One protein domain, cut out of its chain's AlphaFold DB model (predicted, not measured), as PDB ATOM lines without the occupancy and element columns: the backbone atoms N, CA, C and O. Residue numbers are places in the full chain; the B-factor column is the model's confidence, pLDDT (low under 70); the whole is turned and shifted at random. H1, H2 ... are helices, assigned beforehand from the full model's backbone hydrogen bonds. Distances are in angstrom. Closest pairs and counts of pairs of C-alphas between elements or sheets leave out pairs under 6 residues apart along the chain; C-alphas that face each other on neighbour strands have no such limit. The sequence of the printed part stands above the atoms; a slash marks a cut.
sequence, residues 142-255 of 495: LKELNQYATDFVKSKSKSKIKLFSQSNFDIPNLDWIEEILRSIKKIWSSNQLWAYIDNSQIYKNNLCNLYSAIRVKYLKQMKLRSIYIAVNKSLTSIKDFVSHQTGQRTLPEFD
ATOM      1  N   LEU A 142      96.989 133.489  99.265       88.56
ATOM      2  CA  LEU A 142      98.230 133.745  98.525       88.56
ATOM      3  C   LEU A 142      98.836 135.119  98.851       88.56
ATOM      4  O   LEU A 142     100.059 135.245  98.936       88.56
ATOM      5  N   LYS A 143      98.007 136.149  99.073       89.38
ATOM      6  CA  LYS A 143      98.483 137.470  99.519       89.38
ATOM      7  C   LYS A 143      99.151 137.389 100.890       89.38
ATOM      8  O   LYS A 143     100.245 137.925 101.058       89.38
ATOM      9  N   GLU A 144      98.526 136.713 101.848       88.00
ATOM     10  CA  GLU A 144      99.098 136.513 103.184       88.00
ATOM     11  C   GLU A 144     100.380 135.683 103.137       88.00
ATOM     12  O   GLU A 144     101.353 136.015 103.813       88.00
ATOM     13  N   LEU A 145     100.416 134.649 102.293       87.81
ATOM     14  CA  LEU A 145     101.584 133.791 102.122       87.81
ATOM     15  C   LEU A 145     102.770 134.573 101.544       87.81
ATOM     16  O   LEU A 145     103.890 134.448 102.036       87.81
ATOM     17  N   ASN A 146     102.523 135.432 100.552       87.75
ATOM     18  CA  ASN A 146     103.546 136.316  99.990       87.75
ATOM     19  C   ASN A 146     104.074 137.317 101.027       87.75
ATOM     20  O   ASN A 146     105.281 137.569 101.099       87.75
ATOM     21  N   GLN A 147     103.189 137.875 101.857       85.31
ATOM     22  CA  GLN A 147     103.582 138.775 102.942       85.31
ATOM     23  C   GLN A 147     104.436 138.042 103.987       85.31
ATOM     24  O   GLN A 147     105.516 138.521 104.332       85.31
ATOM     25  N   TYR A 148     104.016 136.845 104.406       84.31
ATOM     26  CA  TYR A 148     104.789 135.973 105.293       84.31
ATOM     27  C   TYR A 148     106.183 135.665 104.728       84.31
ATOM     28  O   TYR A 148     107.183 135.824 105.429       84.31
ATOM     29  N   ALA A 149     106.271 135.270 103.454       82.44
ATOM     30  CA  ALA A 149     107.537 134.943 102.803       82.44
ATOM     31  C   ALA A 149     108.494 136.149 102.760       82.44
ATOM     32  O   ALA A 149     109.692 136.006 103.012       82.44
ATOM     33  N   THR A 150     107.959 137.347 102.510       82.31
ATOM     34  CA  THR A 150     108.739 138.595 102.501       82.31
ATOM     35  C   THR A 150     109.325 138.902 103.884       82.31
ATOM     36  O   THR A 150     110.501 139.260 103.992       82.31
ATOM     37  N   ASP A 151     108.535 138.727 104.945       76.88
ATOM     38  CA  ASP A 151     108.984 138.926 106.329       76.88
ATOM     39  C   ASP A 151     109.999 137.854 106.758       76.88
ATOM     40  O   ASP A 151     110.971 138.148 107.461       76.88
ATOM     41  N   PHE A 152     109.815 136.616 106.290       74.12
ATOM     42  CA  PHE A 152     110.694 135.487 106.585       74.12
ATOM     43  C   PHE A 152     112.115 135.694 106.048       74.12
ATOM     44  O   PHE A 152     113.079 135.492 106.788       74.12
ATOM     45  N   VAL A 153     112.261 136.165 104.804       74.88
ATOM     46  CA  VAL A 153     113.572 136.425 104.178       74.88
ATOM     47  C   VAL A 153     114.310 137.594 104.841       74.88
ATOM     48  O   VAL A 153     115.535 137.561 104.974       74.88
ATOM     49  N   LYS A 154     113.587 138.623 105.304       72.81
ATOM     50  CA  LYS A 154     114.185 139.803 105.955       72.81
ATOM     51  C   LYS A 154     114.801 139.495 107.325       72.81
ATOM     52  O   LYS A 154     115.651 140.252 107.794       72.81
ATOM     53  N   SER A 155     114.413 138.400 107.979       65.00
ATOM     54  CA  SER A 155     114.864 138.070 109.333       65.00
ATOM     55  C   SER A 155     115.974 136.993 109.325       65.00
ATOM     56  O   SER A 155     115.735 135.819 109.045       65.00
ATOM     57  N   LYS A 156     117.213 137.373 109.679       58.16
ATOM     58  CA  LYS A 156     118.374 136.449 109.724       58.16
ATOM     59  C   LYS A 156     118.424 135.544 110.967       58.16
ATOM     60  O   LYS A 156     119.085 134.511 110.948       58.16
ATOM     61  N   SER A 157     117.760 135.916 112.060       56.53
ATOM     62  CA  SER A 157     117.814 135.205 113.348       56.53
ATOM     63  C   SER A 157     116.742 134.118 113.507       56.53
ATOM     64  O   SER A 157     116.930 133.205 114.310       56.53
ATOM     65  N   LYS A 158     115.646 134.179 112.738       54.00
ATOM     66  CA  LYS A 158     114.398 133.447 113.033       54.00
ATOM     67  C   LYS A 158     114.107 132.279 112.075       54.00
ATOM     68  O   LYS A 158     113.346 131.389 112.437       54.00
ATOM     69  N   SER A 159     114.819 132.177 110.945       57.09
ATOM     70  CA  SER A 159     114.859 130.974 110.084       57.09
ATOM     71  C   SER A 159     115.437 129.732 110.786       57.09
ATOM     72  O   SER A 159     115.337 128.615 110.278       57.09
ATOM     73  N   LYS A 160     116.023 129.914 111.977       64.06
ATOM     74  CA  LYS A 160     116.567 128.845 112.822       64.06
ATOM     75  C   LYS A 160     115.482 128.007 113.515       64.06
ATOM     76  O   LYS A 160     115.737 126.844 113.823       64.06
ATOM     77  N   ILE A 161     114.282 128.551 113.750       70.81
ATOM     78  CA  ILE A 161     113.186 127.827 114.421       70.81
ATOM     79  C   ILE A 161     112.346 127.093 113.368       70.81
ATOM     80  O   ILE A 161     111.348 127.611 112.875       70.81
ATOM     81  N   LYS A 162     112.735 125.854 113.042       75.88
ATOM     82  CA  LYS A 162     112.076 125.026 112.009       75.88
ATOM     83  C   LYS A 162     110.576 124.801 112.234       75.88
ATOM     84  O   LYS A 162     109.861 124.580 111.265       75.88
ATOM     85  N   LEU A 163     110.110 124.831 113.486       78.69
ATOM     86  CA  LEU A 163     108.699 124.626 113.843       78.69
ATOM     87  C   LEU A 163     107.812 125.830 113.502       78.69
ATOM     88  O   LEU A 163     106.624 125.657 113.258       78.69
ATOM     89  N   PHE A 164     108.384 127.036 113.434       76.25
ATOM     90  CA  PHE A 164     107.636 128.253 113.110       76.25
ATOM     91  C   PHE A 164     107.152 128.273 111.650       76.25
ATOM     92  O   PHE A 164     106.152 128.913 111.334       76.25
ATOM     93  N   SER A 165     107.837 127.544 110.763       73.94
ATOM     94  CA  SER A 165     107.494 127.415 109.344       73.94
ATOM     95  C   SER A 165     106.717 126.140 109.000       73.94
ATOM     96  O   SER A 165     106.474 125.890 107.823       73.94
ATOM     97  N   GLN A 166     106.332 125.320 109.987       82.69
ATOM     98  CA  GLN A 166     105.529 124.118 109.732       82.69
ATOM     99  C   GLN A 166     104.038 124.448 109.614       82.69
ATOM    100  O   GLN A 166     103.498 125.280 110.352       82.69
ATOM    101  N   SER A 167     103.353 123.746 108.714       79.38
ATOM    102  CA  SER A 167     101.894 123.730 108.641       79.38
ATOM    103  C   SER A 167     101.303 122.850 109.744       79.38
ATOM    104  O   SER A 167     101.954 121.932 110.246       79.38
ATOM    105  N   ASN A 168     100.054 123.124 110.111       83.88
ATOM    106  CA  ASN A 168      99.283 122.211 110.946       83.88
ATOM    107  C   ASN A 168      98.949 120.928 110.167       83.88
ATOM    108  O   ASN A 168      98.892 120.929 108.938       83.88
ATOM    109  N   PHE A 169      98.745 119.829 110.889       85.12
ATOM    110  CA  PHE A 169      98.252 118.575 110.328       85.12
ATOM    111  C   PHE A 169      96.749 118.660 110.052       85.12
ATOM    112  O   PHE A 169      95.997 119.159 110.894       85.12
ATOM    113  N   ASP A 170      96.306 118.089 108.933       80.19
ATOM    114  CA  ASP A 170      94.884 117.941 108.625       80.19
ATOM    115  C   ASP A 170      94.225 116.956 109.596       80.19
ATOM    116  O   ASP A 170      94.656 115.809 109.754       80.19
ATOM    117  N   ILE A 171      93.162 117.399 110.266       83.50
ATOM    118  CA  ILE A 171      92.451 116.587 111.255       83.50
ATOM    119  C   ILE A 171      91.390 115.749 110.523       83.50
ATOM    120  O   ILE A 171      90.430 116.313 109.996       83.50
ATOM    121  N   PRO A 172      91.495 114.407 110.504       79.12
ATOM    122  CA  PRO A 172      90.503 113.572 109.838       79.12
ATOM    123  C   PRO A 172      89.150 113.632 110.563       79.12
ATOM    124  O   PRO A 172      89.082 113.459 111.785       79.12
ATOM    125  N   ASN A 173      88.065 113.826 109.804       81.25
ATOM    126  CA  ASN A 173      86.696 113.686 110.307       81.25
ATOM    127  C   ASN A 173      86.341 112.192 110.426       81.25
ATOM    128  O   ASN A 173      86.446 111.442 109.453       81.25
ATOM    129  N   LEU A 174      85.924 111.773 111.624       88.19
ATOM    130  CA  LEU A 174      85.567 110.386 111.947       88.19
ATOM    131  C   LEU A 174      84.104 110.237 112.393       88.19
ATOM    132  O   LEU A 174      83.713 109.157 112.838       88.19
ATOM    133  N   ASP A 175      83.311 111.302 112.288       85.31
ATOM    134  CA  ASP A 175      81.973 111.392 112.873       85.31
ATOM    135  C   ASP A 175      81.015 110.407 112.179       85.31
ATOM    136  O   ASP A 175      80.251 109.704 112.837       85.31
ATOM    137  N   TRP A 176      81.160 110.236 110.860       84.19
ATOM    138  CA  TRP A 176      80.409 109.247 110.078       84.19
ATOM    139  C   TRP A 176      80.671 107.796 110.532       84.19
ATOM    140  O   TRP A 176      79.755 106.976 110.567       84.19
ATOM    141  N   ILE A 177      81.910 107.459 110.922       90.06
ATOM    142  CA  ILE A 177      82.245 106.114 111.426       90.06
ATOM    143  C   ILE A 177      81.593 105.902 112.788       90.06
ATOM    144  O   ILE A 177      81.076 104.821 113.076       90.06
ATOM    145  N   GLU A 178      81.620 106.932 113.632       90.44
ATOM    146  CA  GLU A 178      80.992 106.899 114.946       90.44
ATOM    147  C   GLU A 178      79.475 106.699 114.836       90.44
ATOM    148  O   GLU A 178      78.912 105.870 115.555       90.44
ATOM    149  N   GLU A 179      78.822 107.384 113.897       91.62
ATOM    150  CA  GLU A 179      77.393 107.234 113.633       91.62
ATOM    151  C   GLU A 179      77.037 105.820 113.151       91.62
ATOM    152  O   GLU A 179      76.107 105.200 113.675       91.62
ATOM    153  N   ILE A 180      77.824 105.249 112.234       91.81
ATOM    154  CA  ILE A 180      77.650 103.858 111.787       91.81
ATOM    155  C   ILE A 180      77.804 102.885 112.960       91.81
ATOM    156  O   ILE A 180      76.968 101.999 113.148       91.81
ATOM    157  N   LEU A 181      78.841 103.048 113.790       94.50
ATOM    158  CA  LEU A 181      79.056 102.191 114.959       94.50
ATOM    159  C   LEU A 181      77.892 102.294 115.959       94.50
ATOM    160  O   LEU A 181      77.467 101.274 116.507       94.50
ATOM    161  N   ARG A 182      77.343 103.496 116.184       94.06
ATOM    162  CA  ARG A 182      76.155 103.704 117.030       94.06
ATOM    163  C   ARG A 182      74.918 103.022 116.444       94.06
ATOM    164  O   ARG A 182      74.199 102.356 117.186       94.06
ATOM    165  N   SER A 183      74.705 103.126 115.135       93.62
ATOM    166  CA  SER A 183      73.592 102.481 114.428       93.62
ATOM    167  C   SER A 183      73.666 100.956 114.512       93.62
ATOM    168  O   SER A 183      72.685 100.314 114.888       93.62
ATOM    169  N   ILE A 184      74.845 100.366 114.277       94.00
ATOM    170  CA  ILE A 184      75.070  98.921 114.449       94.00
ATOM    171  C   ILE A 184      74.785  98.496 115.895       94.00
ATOM    172  O   ILE A 184      74.098  97.500 116.123       94.00
ATOM    173  N   LYS A 185      75.260  99.267 116.882       93.12
ATOM    174  CA  LYS A 185      74.996  98.995 118.302       93.12
ATOM    175  C   LYS A 185      73.499  99.051 118.625       93.12
ATOM    176  O   LYS A 185      73.016  98.174 119.336       93.12
ATOM    177  N   LYS A 186      72.770 100.034 118.083       93.62
ATOM    178  CA  LYS A 186      71.316 100.191 118.260       93.62
ATOM    179  C   LYS A 186      70.553  98.977 117.726       93.62
ATOM    180  O   LYS A 186      69.697  98.445 118.431       93.62
ATOM    181  N   ILE A 187      70.907  98.514 116.524       92.50
ATOM    182  CA  ILE A 187      70.340  97.298 115.918       92.50
ATOM    183  C   ILE A 187      70.636  96.087 116.806       92.50
ATOM    184  O   ILE A 187      69.732  95.334 117.161       92.50
ATOM    185  N   TRP A 188      71.889  95.931 117.236       91.19
ATOM    186  CA  TRP A 188      72.301  94.808 118.074       91.19
ATOM    187  C   TRP A 188      71.540  94.751 119.411       91.19
ATOM    188  O   TRP A 188      71.145  93.670 119.837       91.19
ATOM    189  N   SER A 189      71.247  95.901 120.027       90.31
ATOM    190  CA  SER A 189      70.496  95.997 121.290       90.31
ATOM    191  C   SER A 189      68.967  95.862 121.174       90.31
ATOM    192  O   SER A 189      68.283  95.889 122.195       90.31
ATOM    193  N   SER A 190      68.401  95.757 119.967       91.81
ATOM    194  CA  SER A 190      66.944  95.748 119.781       91.81
ATOM    195  C   SER A 190      66.322  94.382 120.090       91.81
ATOM    196  O   SER A 190      66.217  93.521 119.220       91.81
ATOM    197  N   ASN A 191      65.875  94.175 121.332       87.81
ATOM    198  CA  ASN A 191      65.244  92.913 121.743       87.81
ATOM    199  C   ASN A 191      63.994  92.573 120.917       87.81
ATOM    200  O   ASN A 191      63.793  91.412 120.578       87.81
ATOM    201  N   GLN A 192      63.196  93.584 120.561       88.88
ATOM    202  CA  GLN A 192      61.999  93.410 119.737       88.88
ATOM    203  C   GLN A 192      62.355  92.870 118.351       88.88
ATOM    204  O   GLN A 192      61.798  91.862 117.945       88.88
ATOM    205  N   LEU A 193      63.331  93.477 117.663       87.50
ATOM    206  CA  LEU A 193      63.781  93.026 116.340       87.50
ATOM    207  C   LEU A 193      64.203  91.553 116.366       87.50
ATOM    208  O   LEU A 193      63.798  90.768 115.516       87.50
ATOM    209  N   TRP A 194      65.016  91.177 117.355       90.31
ATOM    210  CA  TRP A 194      65.574  89.829 117.427       90.31
ATOM    211  C   TRP A 194      64.565  88.757 117.837       90.31
ATOM    212  O   TRP A 194      64.822  87.588 117.568       90.31
ATOM    213  N   ALA A 195      63.438  89.136 118.447       88.69
ATOM    214  CA  ALA A 195      62.341  88.220 118.751       88.69
ATOM    215  C   ALA A 195      61.548  87.800 117.497       88.69
ATOM    216  O   ALA A 195      60.941  86.737 117.506       88.69
ATOM    217  N   TYR A 196      61.585  88.599 116.422       90.44
ATOM    218  CA  TYR A 196      60.905  88.310 115.149       90.44
ATOM    219  C   TYR A 196      61.770  87.546 114.132       90.44
ATOM    220  O   TYR A 196      61.302  87.261 113.033       90.44
ATOM    221  N   ILE A 197      63.036  87.255 114.449       88.00
ATOM    222  CA  ILE A 197      63.995  86.668 113.501       88.00
ATOM    223  C   ILE A 197      64.426  85.282 113.979       88.00
ATOM    224  O   ILE A 197      65.112  85.148 114.998       88.00
ATOM    225  N   ASP A 198      64.120  84.260 113.182       86.12
ATOM    226  CA  ASP A 198      64.643  82.909 113.381       86.12
ATOM    227  C   ASP A 198      66.168  82.874 113.210       86.12
ATOM    228  O   ASP A 198      66.743  83.549 112.352       86.12
ATOM    229  N   ASN A 199      66.856  82.071 114.028       84.81
ATOM    230  CA  ASN A 199      68.324  81.985 114.044       84.81
ATOM    231  C   ASN A 199      69.034  83.339 114.266       84.81
ATOM    232  O   ASN A 199      70.166  83.544 113.814       84.81
ATOM    233  N   SER A 200      68.402  84.258 115.009       85.88
ATOM    234  CA  SER A 200      68.917  85.606 115.311       85.88
ATOM    235  C   SER A 200      70.363  85.636 115.833       85.88
ATOM    236  O   SER A 200      71.088  86.601 115.587       85.88
ATOM    237  N   GLN A 201      70.827  84.569 116.491       87.25
ATOM    238  CA  GLN A 201      72.187  84.471 117.023       87.25
ATOM    239  C   GLN A 201      73.280  84.540 115.939       87.25
ATOM    240  O   GLN A 201      74.323  85.155 116.167       87.25
ATOM    241  N   ILE A 202      73.045  83.967 114.753       90.12
ATOM    242  CA  ILE A 202      74.008  84.006 113.638       90.12
ATOM    243  C   ILE A 202      74.192  85.454 113.167       90.12
ATOM    244  O   ILE A 202      75.315  85.949 113.050       90.12
ATOM    245  N   TYR A 203      73.081  86.164 112.965       89.75
ATOM    246  CA  TYR A 203      73.084  87.560 112.535       89.75
ATOM    247  C   TYR A 203      73.690  88.488 113.593       89.75
ATOM    248  O   TYR A 203      74.488  89.365 113.251       89.75
ATOM    249  N   LYS A 204      73.399  88.257 114.882       89.44
ATOM    250  CA  LYS A 204      74.035  88.979 115.996       89.44
ATOM    251  C   LYS A 204      75.550  88.804 116.005       89.44
ATOM    252  O   LYS A 204      76.266  89.795 116.151       89.44
ATOM    253  N   ASN A 205      76.042  87.578 115.820       91.88
ATOM    254  CA  ASN A 205      77.478  87.301 115.768       91.88
ATOM    255  C   ASN A 205      78.140  87.997 114.569       91.88
ATOM    256  O   ASN A 205      79.178  88.640 114.728       91.88
ATOM    257  N   ASN A 206      77.512  87.959 113.391       92.06
ATOM    258  CA  ASN A 206      78.016  88.650 112.201       92.06
ATOM    259  C   ASN A 206      78.065  90.176 112.385       92.06
ATOM    260  O   ASN A 206      79.069  90.803 112.042       92.06
ATOM    261  N   LEU A 207      77.036  90.777 112.994       93.31
ATOM    262  CA  LEU A 207      77.034  92.200 113.357       93.31
ATOM    263  C   LEU A 207      78.132  92.539 114.371       93.31
ATOM    264  O   LEU A 207      78.805  93.557 114.216       93.31
ATOM    265  N   CYS A 208      78.359  91.686 115.374       93.81
ATOM    266  CA  CYS A 208      79.456  91.848 116.333       93.81
ATOM    267  C   CYS A 208      80.830  91.809 115.652       93.81
ATOM    268  O   CYS A 208      81.697  92.630 115.966       93.81
ATOM    269  N   ASN A 209      81.023  90.898 114.696       94.56
ATOM    270  CA  ASN A 209      82.266  90.783 113.934       94.56
ATOM    271  C   ASN A 209      82.499  92.024 113.065       94.56
ATOM    272  O   ASN A 209      83.587  92.602 113.096       94.56
ATOM    273  N   LEU A 210      81.462  92.493 112.361       93.69
ATOM    274  CA  LEU A 210      81.512  93.723 111.570       93.69
ATOM    275  C   LEU A 210      81.822  94.945 112.445       93.69
ATOM    276  O   LEU A 210      82.730  95.718 112.130       93.69
ATOM    277  N   TYR A 211      81.119  95.092 113.572       95.81
ATOM    278  CA  TYR A 211      81.352  96.163 114.541       95.81
ATOM    279  C   TYR A 211      82.805  96.163 115.024       95.81
ATOM    280  O   TYR A 211      83.464  97.202 115.026       95.81
ATOM    281  N   SER A 212      83.324  94.991 115.390       94.88
ATOM    282  CA  SER A 212      84.695  94.830 115.877       94.88
ATOM    283  C   SER A 212      85.722  95.206 114.808       94.88
ATOM    284  O   SER A 212      86.647  95.969 115.088       94.88
ATOM    285  N   ALA A 213      85.523  94.755 113.566       94.69
ATOM    286  CA  ALA A 213      86.403  95.070 112.444       94.69
ATOM    287  C   ALA A 213      86.457  96.579 112.139       94.69
ATOM    288  O   ALA A 213      87.543  97.136 111.944       94.69
ATOM    289  N   ILE A 214      85.305  97.262 112.146       94.50
ATOM    290  CA  ILE A 214      85.228  98.719 111.958       94.50
ATOM    291  C   ILE A 214      85.869  99.441 113.152       94.50
ATOM    292  O   ILE A 214      86.690 100.343 112.966       94.50
ATOM    293  N   ARG A 215      85.558  99.019 114.384       95.62
ATOM    294  CA  ARG A 215      86.048  99.649 115.618       95.62
ATOM    295  C   ARG A 215      87.571  99.629 115.727       95.62
ATOM    296  O   ARG A 215      88.150 100.624 116.155       95.62
ATOM    297  N   VAL A 216      88.235  98.546 115.319       95.50
ATOM    298  CA  VAL A 216      89.709  98.475 115.317       95.50
ATOM    299  C   VAL A 216      90.313  99.564 114.425       95.50
ATOM    300  O   VAL A 216      91.230 100.273 114.846       95.50
ATOM    301  N   LYS A 217      89.772  99.752 113.213       93.81
ATOM    302  CA  LYS A 217      90.222 100.812 112.298       93.81
ATOM    303  C   LYS A 217      89.911 102.205 112.850       93.81
ATOM    304  O   LYS A 217      90.787 103.071 112.822       93.81
ATOM    305  N   TYR A 218      88.713 102.392 113.406       94.25
ATOM    306  CA  TYR A 218      88.294 103.643 114.040       94.25
ATOM    307  C   TYR A 218      89.235 104.052 115.177       94.25
ATOM    308  O   TYR A 218      89.736 105.170 115.172       94.25
ATOM    309  N   LEU A 219      89.560 103.147 116.108       93.75
ATOM    310  CA  LEU A 219      90.457 103.447 117.233       93.75
ATOM    311  C   LEU A 219      91.857 103.862 116.764       93.75
ATOM    312  O   LEU A 219      92.451 104.783 117.328       93.75
ATOM    313  N   LYS A 220      92.373 103.226 115.705       93.81
ATOM    314  CA  LYS A 220      93.660 103.604 115.103       93.81
ATOM    315  C   LYS A 220      93.617 105.028 114.541       93.81
ATOM    316  O   LYS A 220      94.535 105.807 114.794       93.81
ATOM    317  N   GLN A 221      92.554 105.381 113.818       92.31
ATOM    318  CA  GLN A 221      92.377 106.729 113.274       92.31
ATOM    319  C   GLN A 221      92.094 107.770 114.363       92.31
ATOM    320  O   GLN A 221      92.628 108.871 114.301       92.31
ATOM    321  N   MET A 222      91.331 107.417 115.398       92.62
ATOM    322  CA  MET A 222      91.035 108.286 116.537       92.62
ATOM    323  C   MET A 222      92.308 108.635 117.314       92.62
ATOM    324  O   MET A 222      92.520 109.795 117.663       92.62
ATOM    325  N   LYS A 223      93.205 107.659 117.516       93.38
ATOM    326  CA  LYS A 223      94.526 107.904 118.113       93.38
ATOM    327  C   LYS A 223      95.342 108.889 117.269       93.38
ATOM    328  O   LYS A 223      95.877 109.852 117.813       93.38
ATOM    329  N   LEU A 224      95.395 108.694 115.950       92.25
ATOM    330  CA  LEU A 224      96.043 109.633 115.023       92.25
ATOM    331  C   LEU A 224      95.430 111.039 115.116       92.25
ATOM    332  O   LEU A 224      96.167 112.002 115.304       92.25
ATOM    333  N   ARG A 225      94.094 111.145 115.096       92.00
ATOM    334  CA  ARG A 225      93.349 112.401 115.275       92.00
ATOM    335  C   ARG A 225      93.755 113.111 116.570       92.00
ATOM    336  O   ARG A 225      94.065 114.296 116.532       92.00
ATOM    337  N   SER A 226      93.808 112.398 117.700       90.75
ATOM    338  CA  SER A 226      94.213 112.987 118.987       90.75
ATOM    339  C   SER A 226      95.664 113.470 119.001       90.75
ATOM    340  O   SER A 226      95.945 114.525 119.565       90.75
ATOM    341  N   ILE A 227      96.572 112.739 118.342       93.25
ATOM    342  CA  ILE A 227      97.975 113.142 118.214       93.25
ATOM    343  C   ILE A 227      98.064 114.419 117.375       93.25
ATOM    344  O   ILE A 227      98.704 115.370 117.809       93.25
ATOM    345  N   TYR A 228      97.387 114.482 116.226       92.50
ATOM    346  CA  TYR A 228      97.374 115.678 115.376       92.50
ATOM    347  C   TYR A 228      96.793 116.895 116.093       92.50
ATOM    348  O   TYR A 228      97.393 117.961 116.034       92.50
ATOM    349  N   ILE A 229      95.698 116.740 116.845       90.62
ATOM    350  CA  ILE A 229      95.135 117.828 117.661       90.62
ATOM    351  C   ILE A 229      96.160 118.336 118.683       90.62
ATOM    352  O   ILE A 229      96.356 119.545 118.808       90.62
ATOM    353  N   ALA A 230      96.828 117.432 119.405       92.44
ATOM    354  CA  ALA A 230      97.825 117.808 120.403       92.44
ATOM    355  C   ALA A 230      99.038 118.509 119.768       92.44
ATOM    356  O   ALA A 230      99.461 119.558 120.252       92.44
ATOM    357  N   VAL A 231      99.555 117.969 118.660       92.44
ATOM    358  CA  VAL A 231     100.685 118.550 117.922       92.44
ATOM    359  C   VAL A 231     100.324 119.919 117.352       92.44
ATOM    360  O   VAL A 231     101.087 120.861 117.542       92.44
ATOM    361  N   ASN A 232      99.152 120.063 116.727       91.06
ATOM    362  CA  ASN A 232      98.673 121.345 116.211       91.06
ATOM    363  C   ASN A 232      98.546 122.374 117.333       91.06
ATOM    364  O   ASN A 232      99.026 123.490 117.183       91.06
ATOM    365  N   LYS A 233      97.998 121.994 118.497       91.12
ATOM    366  CA  LYS A 233      97.915 122.887 119.661       91.12
ATOM    367  C   LYS A 233      99.298 123.387 120.093       91.12
ATOM    368  O   LYS A 233      99.466 124.582 120.323       91.12
ATOM    369  N   SER A 234     100.290 122.498 120.166       89.25
ATOM    370  CA  SER A 234     101.673 122.881 120.472       89.25
ATOM    371  C   SER A 234     102.283 123.782 119.395       89.25
ATOM    372  O   SER A 234     102.932 124.769 119.736       89.25
ATOM    373  N   LEU A 235     102.061 123.483 118.110       87.44
ATOM    374  CA  LEU A 235     102.525 124.313 116.994       87.44
ATOM    375  C   LEU A 235     101.928 125.718 117.058       87.44
ATOM    376  O   LEU A 235     102.676 126.686 116.954       87.44
ATOM    377  N   THR A 236     100.619 125.839 117.285       86.69
ATOM    378  CA  THR A 236      99.937 127.128 117.438       86.69
ATOM    379  C   THR A 236     100.514 127.914 118.611       86.69
ATOM    380  O   THR A 236     100.928 129.049 118.421       86.69
ATOM    381  N   SER A 237     100.680 127.302 119.792       86.31
ATOM    382  CA  SER A 237     101.276 127.995 120.947       86.31
ATOM    383  C   SER A 237     102.707 128.485 120.691       86.31
ATOM    384  O   SER A 237     103.067 129.587 121.104       86.31
ATOM    385  N   ILE A 238     103.532 127.695 119.990       84.31
ATOM    386  CA  ILE A 238     104.889 128.106 119.598       84.31
ATOM    387  C   ILE A 238     104.829 129.267 118.600       84.31
ATOM    388  O   ILE A 238     105.560 130.246 118.759       84.31
ATOM    389  N   LYS A 239     103.964 129.175 117.582       83.69
ATOM    390  CA  LYS A 239     103.763 130.226 116.575       83.69
ATOM    391  C   LYS A 239     103.310 131.533 117.223       83.69
ATOM    392  O   LYS A 239     103.896 132.570 116.921       83.69
ATOM    393  N   ASP A 240     102.356 131.479 118.146       83.50
ATOM    394  CA  ASP A 240     101.827 132.647 118.855       83.50
ATOM    395  C   ASP A 240     102.894 133.305 119.731       83.50
ATOM    396  O   ASP A 240     103.096 134.517 119.659       83.50
ATOM    397  N   PHE A 241     103.637 132.507 120.506       83.94
ATOM    398  CA  PHE A 241     104.719 133.014 121.348       83.94
ATOM    399  C   PHE A 241     105.808 133.699 120.515       83.94
ATOM    400  O   PHE A 241     106.221 134.819 120.821       83.94
ATOM    401  N   VAL A 242     106.257 133.054 119.433       79.06
ATOM    402  CA  VAL A 242     107.268 133.628 118.537       79.06
ATOM    403  C   VAL A 242     106.723 134.880 117.853       79.06
ATOM    404  O   VAL A 242     107.416 135.893 117.835       79.06
ATOM    405  N   SER A 243     105.489 134.859 117.343       79.38
ATOM    406  CA  SER A 243     104.835 136.020 116.724       79.38
ATOM    407  C   SER A 243     104.785 137.212 117.684       79.38
ATOM    408  O   SER A 243     105.247 138.300 117.338       79.38
ATOM    409  N   HIS A 244     104.336 136.996 118.924       83.00
ATOM    410  CA  HIS A 244     104.245 138.036 119.952       83.00
ATOM    411  C   HIS A 244     105.607 138.657 120.285       83.00
ATOM    412  O   HIS A 244     105.725 139.871 120.421       83.00
ATOM    413  N   GLN A 245     106.655 137.840 120.408       78.50
ATOM    414  CA  GLN A 245     107.998 138.327 120.742       78.50
ATOM    415  C   GLN A 245     108.710 138.994 119.559       78.50
ATOM    416  O   GLN A 245     109.646 139.766 119.748       78.50
ATOM    417  N   THR A 246     108.318 138.669 118.325       72.44
ATOM    418  CA  THR A 246     109.102 139.024 117.137       72.44
ATOM    419  C   THR A 246     108.409 139.971 116.167       72.44
ATOM    420  O   THR A 246     109.076 140.425 115.232       72.44
ATOM    421  N   GLY A 247     107.113 140.240 116.362       71.12
ATOM    422  CA  GLY A 247     106.266 141.050 115.481       71.12
ATOM    423  C   GLY A 247     106.040 140.444 114.091       71.12
ATOM    424  O   GLY A 247     105.495 141.112 113.216       71.12
ATOM    425  N   GLN A 248     106.496 139.209 113.858       69.88
ATOM    426  CA  GLN A 248     106.426 138.547 112.561       69.88
ATOM    427  C   GLN A 248     105.097 137.815 112.397       69.88
ATOM    428  O   GLN A 248     104.632 137.141 113.311       69.88
ATOM    429  N   ARG A 249     104.525 137.891 111.193       73.31
ATOM    430  CA  ARG A 249     103.306 137.161 110.837       73.31
ATOM    431  C   ARG A 249     103.555 135.655 110.851       73.31
ATOM    432  O   ARG A 249     104.635 135.188 110.487       73.31
ATOM    433  N   THR A 250     102.555 134.894 111.269       77.00
ATOM    434  CA  THR A 250     102.583 133.430 111.235       77.00
ATOM    435  C   THR A 250     102.310 132.922 109.821       77.00
ATOM    436  O   THR A 250     101.760 133.642 108.983       77.00
ATOM    437  N   LEU A 251     102.728 131.684 109.533       79.06
ATOM    438  CA  LEU A 251     102.369 131.019 108.283       79.06
ATOM    439  C   LEU A 251     100.833 130.938 108.208       79.06
ATOM    440  O   LEU A 251     100.239 130.351 109.118       79.06
ATOM    441  N   PRO A 252     100.188 131.506 107.173       81.56
ATOM    442  CA  PRO A 252      98.740 131.444 107.053       81.56
ATOM    443  C   PRO A 252      98.283 129.996 106.864       81.56
ATOM    444  O   PRO A 252      98.942 129.201 106.190       81.56
ATOM    445  N   GLU A 253      97.139 129.655 107.452       78.62
ATOM    446  CA  GLU A 253      96.519 128.335 107.326       78.62
ATOM    447  C   GLU A 253      95.378 128.383 106.310       78.62
ATOM    448  O   GLU A 253      94.637 129.367 106.225       78.62
ATOM    449  N   PHE A 254      95.249 127.318 105.519       81.12
ATOM    450  CA  PHE A 254      94.196 127.186 104.521       81.12
ATOM    451  C   PHE A 254      93.751 125.735 104.402       81.12
ATOM    452  O   PHE A 254      94.563 124.846 104.152       81.12
ATOM    453  N   ASP A 255      92.450 125.505 104.553       81.12
ATOM    454  CA  ASP A 255      91.855 124.178 104.437       81.12
ATOM    455  C   ASP A 255      91.548 123.857 102.966       81.12
ATOM    456  O   ASP A 255      90.443 124.077 102.451       81.12
TER     457      ASP A 255
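AT A GLANCE: This is residues 142 to 255 of the 495 residues of the protein "Cysteine/glutathione ABC transporter membrane/ATP-binding component" of Lentilactobacillus parakefiri (UniProt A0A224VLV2). One very long helix, H4, makes the length of a thin rod, with H2 packed side by side on its residues 204 to 218. H1 sits at the opposite end of the rod from H3. The 114 printed residues hold four named helices, H1 to H4 in order, and no named strand: all helix. The whole is extended, with a radius of gyration of the C-alphas of 24.0 A and spans of 76 by 24 by 18 A.

HOW THE PARTS SIT: H1, residues 142 to 154, is apart from H2, residues 175 to 188. H4, residues 200 to 246, touches H2 with residues 204 to 218 alone, at a shallow tilt of 26 degrees, opposite ways; the closest C-alphas, of Trp 188 and Lys 204, are 6.4 A apart. O i to N i+4 pairs are within hydrogen-bond range throughout H1, H2 and H3, residues 191 to 195, and in 42 of 43 in H4.

IN THESE COORDINATES: H1 begins at C-alpha 142 (98.230, 133.745, 98.525). H4, 66.9 A long, ends at C-alpha 246 (109.102, 139.024, 117.137).

THE WHOLE: The printed part has no cut. The H1 to H2 link is long. pLDDT is under 70 at residues 155 to 160 and 248.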